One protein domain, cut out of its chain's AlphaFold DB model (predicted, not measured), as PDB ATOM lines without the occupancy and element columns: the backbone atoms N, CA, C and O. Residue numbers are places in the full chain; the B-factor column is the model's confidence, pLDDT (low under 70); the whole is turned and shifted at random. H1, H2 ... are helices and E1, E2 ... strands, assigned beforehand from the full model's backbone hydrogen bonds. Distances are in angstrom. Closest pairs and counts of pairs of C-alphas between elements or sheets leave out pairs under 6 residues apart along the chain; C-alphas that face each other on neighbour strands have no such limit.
ATOM      1  N   LEU A   2     184.294 192.602 205.750       87.69
ATOM      2  CA  LEU A   2     185.167 193.775 205.795       87.69
ATOM      3  C   LEU A   2     184.988 194.438 207.155       87.69
ATOM      4  O   LEU A   2     183.866 194.508 207.648       87.69
ATOM      5  N   GLU A   3     186.082 194.889 207.747       89.19
ATOM      6  CA  GLU A   3     186.090 195.559 209.042       89.19
ATOM      7  C   GLU A   3     186.763 196.918 208.878       89.19
ATOM      8  O   GLU A   3     187.828 197.023 208.264       89.19
ATOM      9  N   GLN A   4     186.126 197.965 209.396       89.75
ATOM     10  CA  GLN A   4     186.706 199.299 209.380       89.75
ATOM     11  C   GLN A   4     187.796 199.384 210.448       89.75
ATOM     12  O   GLN A   4     187.532 199.216 211.637       89.75
ATOM     13  N   MET A   5     189.022 199.668 210.017       89.81
ATOM     14  CA  MET A   5     190.161 199.837 210.913       89.81
ATOM     15  C   MET A   5     190.449 201.315 211.173       89.81
ATOM     16  O   MET A   5     190.284 202.143 210.272       89.81
ATOM     17  N   PRO A   6     190.902 201.672 212.389       90.88
ATOM     18  CA  PRO A   6     191.290 203.036 212.688       90.88
ATOM     19  C   PRO A   6     192.482 203.439 211.818       90.88
ATOM     20  O   PRO A   6     193.430 202.678 211.603       90.88
ATOM     21  N   VAL A   7     192.446 204.672 211.326       91.88
ATOM     22  CA  VAL A   7     193.529 205.220 210.512       91.88
ATOM     23  C   VAL A   7     194.691 205.604 211.429       91.88
ATOM     24  O   VAL A   7     194.579 206.537 212.226       91.88
ATOM     25  N   SER A   8     195.814 204.892 211.309       93.81
ATOM     26  CA  SER A   8     197.060 205.222 212.002       93.81
ATOM     27  C   SER A   8     197.738 206.442 211.368       93.81
ATOM     28  O   SER A   8     197.512 206.764 210.199       93.81
ATOM     29  N   ASP A   9     198.623 207.112 212.107       95.75
ATOM     30  CA  ASP A   9     199.381 208.245 211.554       95.75
ATOM     31  C   ASP A   9     200.324 207.817 210.422       95.75
ATOM     32  O   ASP A   9     200.556 208.573 209.480       95.75
ATOM     33  N   LYS A  10     200.784 206.560 210.441       93.94
ATOM     34  CA  LYS A  10     201.536 205.953 209.340       93.94
ATOM     35  C   LYS A  10     200.698 205.876 208.058       93.94
ATOM     36  O   LYS A  10     201.203 206.210 206.989       93.94
ATOM     37  N   HIS A  11     199.419 205.500 208.158       94.25
ATOM     38  CA  HIS A  11     198.508 205.472 207.008       94.25
ATOM     39  C   HIS A  11     198.263 206.880 206.452       94.25
ATOM     40  O   HIS A  11     198.276 207.068 205.237       94.25
ATOM     41  N   LYS A  12     198.098 207.880 207.330       94.38
ATOM     42  CA  LYS A  12     197.940 209.284 206.915       94.38
ATOM     43  C   LYS A  12     199.169 209.783 206.169       94.38
ATOM     44  O   LYS A  12     199.020 210.327 205.083       94.38
ATOM     45  N   MET A  13     200.367 209.525 206.696       94.88
ATOM     46  CA  MET A  13     201.625 209.908 206.050       94.88
ATOM     47  C   MET A  13     201.736 209.325 204.633       94.88
ATOM     48  O   MET A  13     202.128 210.029 203.705       94.88
ATOM     49  N   TRP A  14     201.368 208.053 204.443       94.56
ATOM     50  CA  TRP A  14     201.358 207.435 203.114       94.56
ATOM     51  C   TRP A  14     200.371 208.114 202.164       94.56
ATOM     52  O   TRP A  14     200.743 208.435 201.036       94.56
ATOM     53  N   ILE A  15     199.139 208.369 202.614       93.75
ATOM     54  CA  ILE A  15     198.125 209.064 201.810       93.75
ATOM     55  C   ILE A  15     198.589 210.477 201.458       93.75
ATOM     56  O   ILE A  15     198.491 210.875 200.302       93.75
ATOM     57  N   GLU A  16     199.132 211.225 202.415       92.88
ATOM     58  CA  GLU A  16     199.619 212.585 202.194       92.88
ATOM     59  C   GLU A  16     200.732 212.628 201.149       92.88
ATOM     60  O   GLU A  16     200.690 213.465 200.247       92.88
ATOM     61  N   GLU A  17     201.706 211.723 201.226       93.56
ATOM     62  CA  GLU A  17     202.827 211.724 200.289       93.56
ATOM     63  C   GLU A  17     202.390 211.350 198.872       93.56
ATOM     64  O   GLU A  17     202.789 212.002 197.906       93.56
ATOM     65  N   ILE A  18     201.492 210.371 198.738       92.00
ATOM     66  CA  ILE A  18     200.956 210.001 197.427       92.00
ATOM     67  C   ILE A  18     200.002 211.072 196.886       92.00
ATOM     68  O   ILE A  18     200.008 211.345 195.686       92.00
ATOM     69  N   SER A  19     199.244 211.754 197.749       92.38
ATOM     70  CA  SER A  19     198.333 212.820 197.323       92.38
ATOM     71  C   SER A  19     199.057 213.991 196.657       92.38
ATOM     72  O   SER A  19     198.502 214.618 195.760       92.38
ATOM     73  N   LYS A  20     200.312 214.270 197.034       92.69
ATOM     74  CA  LYS A  20     201.132 215.327 196.415       92.69
ATOM     75  C   LYS A  20     201.627 214.951 195.019       92.69
ATOM     76  O   LYS A  20     202.003 215.833 194.246       92.69
ATOM     77  N   MET A  21     201.645 213.661 194.684       89.06
ATOM     78  CA  MET A  21     202.051 213.200 193.360       89.06
ATOM     79  C   MET A  21     201.014 213.601 192.299       89.06
ATOM     80  O   MET A  21     199.886 213.985 192.608       89.06
ATOM     81  N   PHE A  22     201.410 213.550 191.025       83.94
ATOM     82  CA  PHE A  22     200.527 213.803 189.874       83.94
ATOM     83  C   PHE A  22     199.776 215.152 189.910       83.94
ATOM     84  O   PHE A  22     198.707 215.292 189.321       83.94
ATOM     85  N   GLY A  23     200.349 216.162 190.576       84.25
ATOM     86  CA  GLY A  23     199.789 217.515 190.638       84.25
ATOM     87  C   GLY A  23     198.680 217.709 191.675       84.25
ATOM     88  O   GLY A  23     197.974 218.714 191.608       84.25
ATOM     89  N   GLY A  24     198.533 216.787 192.631       88.19
ATOM     90  CA  GLY A  24     197.532 216.887 193.690       88.19
ATOM     91  C   GLY A  24     196.323 215.999 193.419       88.19
ATOM     92  O   GLY A  24     195.356 216.415 192.772       88.19
ATOM     93  N   LEU A  25     196.358 214.781 193.949       90.75
ATOM     94  CA  LEU A  25     195.230 213.861 193.922       90.75
ATOM     95  C   LEU A  25     194.235 214.233 195.016       90.75
ATOM     96  O   LEU A  25     194.593 214.474 196.164       90.75
ATOM     97  N   VAL A  26     192.961 214.291 194.637       91.12
ATOM     98  CA  VAL A  26     191.874 214.646 195.562       91.12
ATOM     99  C   VAL A  26     191.123 213.429 196.070       91.12
ATOM    100  O   VAL A  26     190.556 213.480 197.154       91.12
ATOM    101  N   LEU A  27     191.144 212.340 195.309       93.62
ATOM    102  CA  LEU A  27     190.620 211.047 195.715       93.62
ATOM    103  C   LEU A  27     191.659 209.997 195.354       93.62
ATOM    104  O   LEU A  27     192.198 210.026 194.245       93.62
ATOM    105  N   CYS A  28     191.935 209.108 196.301       93.31
ATOM    106  CA  CYS A  28     192.821 207.982 196.092       93.31
ATOM    107  C   CYS A  28     192.601 206.861 197.110       93.31
ATOM    108  O   CYS A  28     192.202 207.119 198.244       93.31
ATOM    109  N   GLU A  29     192.941 205.636 196.718       94.25
ATOM    110  CA  GLU A  29     192.955 204.448 197.571       94.25
ATOM    111  C   GLU A  29     194.379 203.896 197.658       94.25
ATOM    112  O   GLU A  29     195.071 203.738 196.649       94.25
ATOM    113  N   ILE A  30     194.797 203.539 198.869       93.62
ATOM    114  CA  ILE A  30     196.015 202.771 199.113       93.62
ATOM    115  C   ILE A  30     195.616 201.390 199.619       93.62
ATOM    116  O   ILE A  30     194.843 201.269 200.566       93.62
ATOM    117  N   SER A  31     196.204 200.354 199.031       94.00
ATOM    118  CA  SER A  31     196.107 198.982 199.511       94.00
ATOM    119  C   SER A  31     197.459 198.529 200.045       94.00
ATOM    120  O   SER A  31     198.500 198.719 199.405       94.00
ATOM    121  N   PHE A  32     197.445 197.906 201.216       94.88
ATOM    122  CA  PHE A  32     198.617 197.319 201.845       94.88
ATOM    123  C   PHE A  32     198.294 195.920 202.367       94.88
ATOM    124  O   PHE A  32     197.142 195.568 202.616       94.88
ATOM    125  N   LEU A  33     199.336 195.109 202.493       95.06
ATOM    126  CA  LEU A  33     199.292 193.750 203.009       95.06
ATOM    127  C   LEU A  33     199.949 193.731 204.380       95.06
ATOM    128  O   LEU A  33     200.969 194.384 204.577       95.06
ATOM    129  N   VAL A  34     199.399 192.952 205.303       94.81
ATOM    130  CA  VAL A  34     199.991 192.732 206.625       94.81
ATOM    131  C   VAL A  34     200.515 191.304 206.676       94.81
ATOM    132  O   VAL A  34     199.771 190.362 206.392       94.81
ATOM    133  N   ASP A  35     201.800 191.129 206.979       96.69
ATOM    134  CA  ASP A  35     202.374 189.797 207.154       96.69
ATOM    135  C   ASP A  35     202.002 189.175 208.513       96.69
ATOM    136  O   ASP A  35     201.345 189.777 209.363       96.69
ATOM    137  N   ARG A  36     202.445 187.933 208.739       97.19
ATOM    138  CA  ARG A  36     202.195 187.210 209.998       97.19
ATOM    139  C   ARG A  36     202.866 187.849 211.218       97.19
ATOM    140  O   ARG A  36     202.479 187.536 212.337       97.19
ATOM    141  N   ASN A  37     203.865 188.701 211.004       95.88
ATOM    142  CA  ASN A  37     204.582 189.417 212.053       95.88
ATOM    143  C   ASN A  37     203.954 190.796 212.332       95.88
ATOM    144  O   ASN A  37     204.465 191.530 213.175       95.88
ATOM    145  N   GLY A  38     202.868 191.157 211.637       93.12
ATOM    146  CA  GLY A  38     202.214 192.460 211.756       93.12
ATOM    147  C   GLY A  38     202.893 193.572 210.955       93.12
ATOM    148  O   GLY A  38     202.570 194.742 211.148       93.12
ATOM    149  N   VAL A  39     203.838 193.249 210.069       94.56
ATOM    150  CA  VAL A  39     204.509 194.244 209.227       94.56
ATOM    151  C   VAL A  39     203.638 194.553 208.018       94.56
ATOM    152  O   VAL A  39     203.215 193.659 207.285       94.56
ATOM    153  N   GLU A  40     203.378 195.840 207.807       95.06
ATOM    154  CA  GLU A  40     202.572 196.342 206.695       95.06
ATOM    155  C   GLU A  40     203.451 196.692 205.489       95.06
ATOM    156  O   GLU A  40     204.405 197.469 205.612       95.06
ATOM    157  N   TYR A  41     203.071 196.196 204.316       94.44
ATOM    158  CA  TYR A  41     203.727 196.435 203.033       94.44
ATOM    159  C   TYR A  41     202.749 197.075 202.056       94.44
ATOM    160  O   TYR A  41     201.662 196.545 201.827       94.44
ATOM    161  N   LEU A  42     203.144 198.183 201.432       94.06
ATOM    162  CA  LEU A  42     202.347 198.815 200.384       94.06
ATOM    163  C   LEU A  42     202.237 197.868 199.180       94.06
ATOM    164  O   LEU A  42     203.252 197.406 198.663       94.06
ATOM    165  N   HIS A  43     201.016 197.572 198.741       94.25
ATOM    166  CA  HIS A  43     200.767 196.636 197.645       94.25
ATOM    167  C   HIS A  43     200.369 197.352 196.359       94.25
ATOM    168  O   HIS A  43     200.863 197.018 195.284       94.25
ATOM    169  N   SER A  44     199.458 198.320 196.458       92.25
ATOM    170  CA  SER A  44     198.933 199.016 195.290       92.25
ATOM    171  C   SER A  44     198.335 200.367 195.657       92.25
ATOM    172  O   SER A  44     197.979 200.624 196.807       92.25
ATOM    173  N   PHE A  45     198.216 201.214 194.644       93.38
ATOM    174  CA  PHE A  45     197.622 202.535 194.710       93.38
ATOM    175  C   PHE A  45     196.617 202.700 193.569       93.38
ATOM    176  O   PHE A  45     196.908 202.315 192.435       93.38
ATOM    177  N   LYS A  46     195.458 203.294 193.859       93.25
ATOM    178  CA  LYS A  46     194.448 203.659 192.861       93.25
ATOM    179  C   LYS A  46     194.076 205.132 193.001       93.25
ATOM    180  O   LYS A  46     194.112 205.690 194.094       93.25
ATOM    181  N   ASP A  47     193.727 205.747 191.879       91.56
ATOM    182  CA  ASP A  47     193.337 207.153 191.767       91.56
ATOM    183  C   ASP A  47     191.867 207.356 192.178       91.56
ATOM    184  O   ASP A  47     191.470 206.900 193.233       91.56
ATOM    185  N   SER A  48     191.024 208.026 191.395       92.38
ATOM    186  CA  SER A  48     189.586 208.122 191.668       92.38
ATOM    187  C   SER A  48     188.770 206.866 191.325       92.38
ATOM    188  O   SER A  48     187.586 206.825 191.650       92.38
ATOM    189  N   SER A  49     189.339 205.863 190.644       91.06
ATOM    190  CA  SER A  49     188.569 204.723 190.120       91.06
ATOM    191  C   SER A  49     188.457 203.529 191.082       91.06
ATOM    192  O   SER A  49     188.256 202.396 190.632       91.06
ATOM    193  N   PHE A  50     188.629 203.730 192.391       93.06
ATOM    194  CA  PHE A  50     188.490 202.649 193.369       93.06
ATOM    195  C   PHE A  50     187.025 202.342 193.701       93.06
ATOM    196  O   PHE A  50     186.182 203.242 193.723       93.06
TER     197      PHE A  50
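AT A GLANCE: This is residues 2 to 50 of the 179 residues of the protein "Synapsin_C domain-containing protein" of Megaselia scalaris (UniProt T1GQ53). Look for a long two-stranded hairpin, E1 and E2, with one short helix, H1, loosely set alongside it, nearer to E1 than to E2. Residues 2 to 10, of which 9 and 10 belong to H1, stick out as a free tail. The printed part has 49 residues, with one named helix and then two named strands in the order H1, E1, E2; the sheet E1 - E2 is antiparallel. The class is mixed, helices and strands, with 24 of the 49 residues in named elements, under half. The whole is only just loose, close to compact, with a radius of gyration of the C-alphas of 11.7 A, and its outline is elongated, 36 by 20 by 19 A.

IN THESE COORDINATES: Start at C-alpha 2 and go on to C-alpha 9 at (199.381, 208.245, 211.554), where H1 begins; it covers residues 9 to 19 and measures 15.0 A. E1, residues 29 to 34, runs 16.4 A from C-alpha 29 at (192.955, 204.448, 197.571). E2, residues 40 to 46, runs 17.6 A to C-alpha 46 at (194.448, 203.659, 192.861).

HOW THE PARTS SIT: E1 and E2 form a hairpin, 156 degrees between their directions; C-alphas 32 and 42 face each other at 4.3 A. Find N 31 and O 44 at 2.9 A and N 41 and O 33 at 2.8 A, within hydrogen-bond range. The closest C-alphas of H1 and E1 are those of Ile 15 and Ile 30, 7.2 A apart. H1 and E2 are apart. In H1 every O i to N i+4 pair is within hydrogen-bond range.

THE WHOLE: The two C-alphas farthest apart, those of Gly 23 and Arg 36, are 36.0 A apart. The printed part has no cut. The link from E1 to E2 is tight and that from H1 to E1 short. Mean pLDDT of the printed part is 92.7, and no printed residue is under 70.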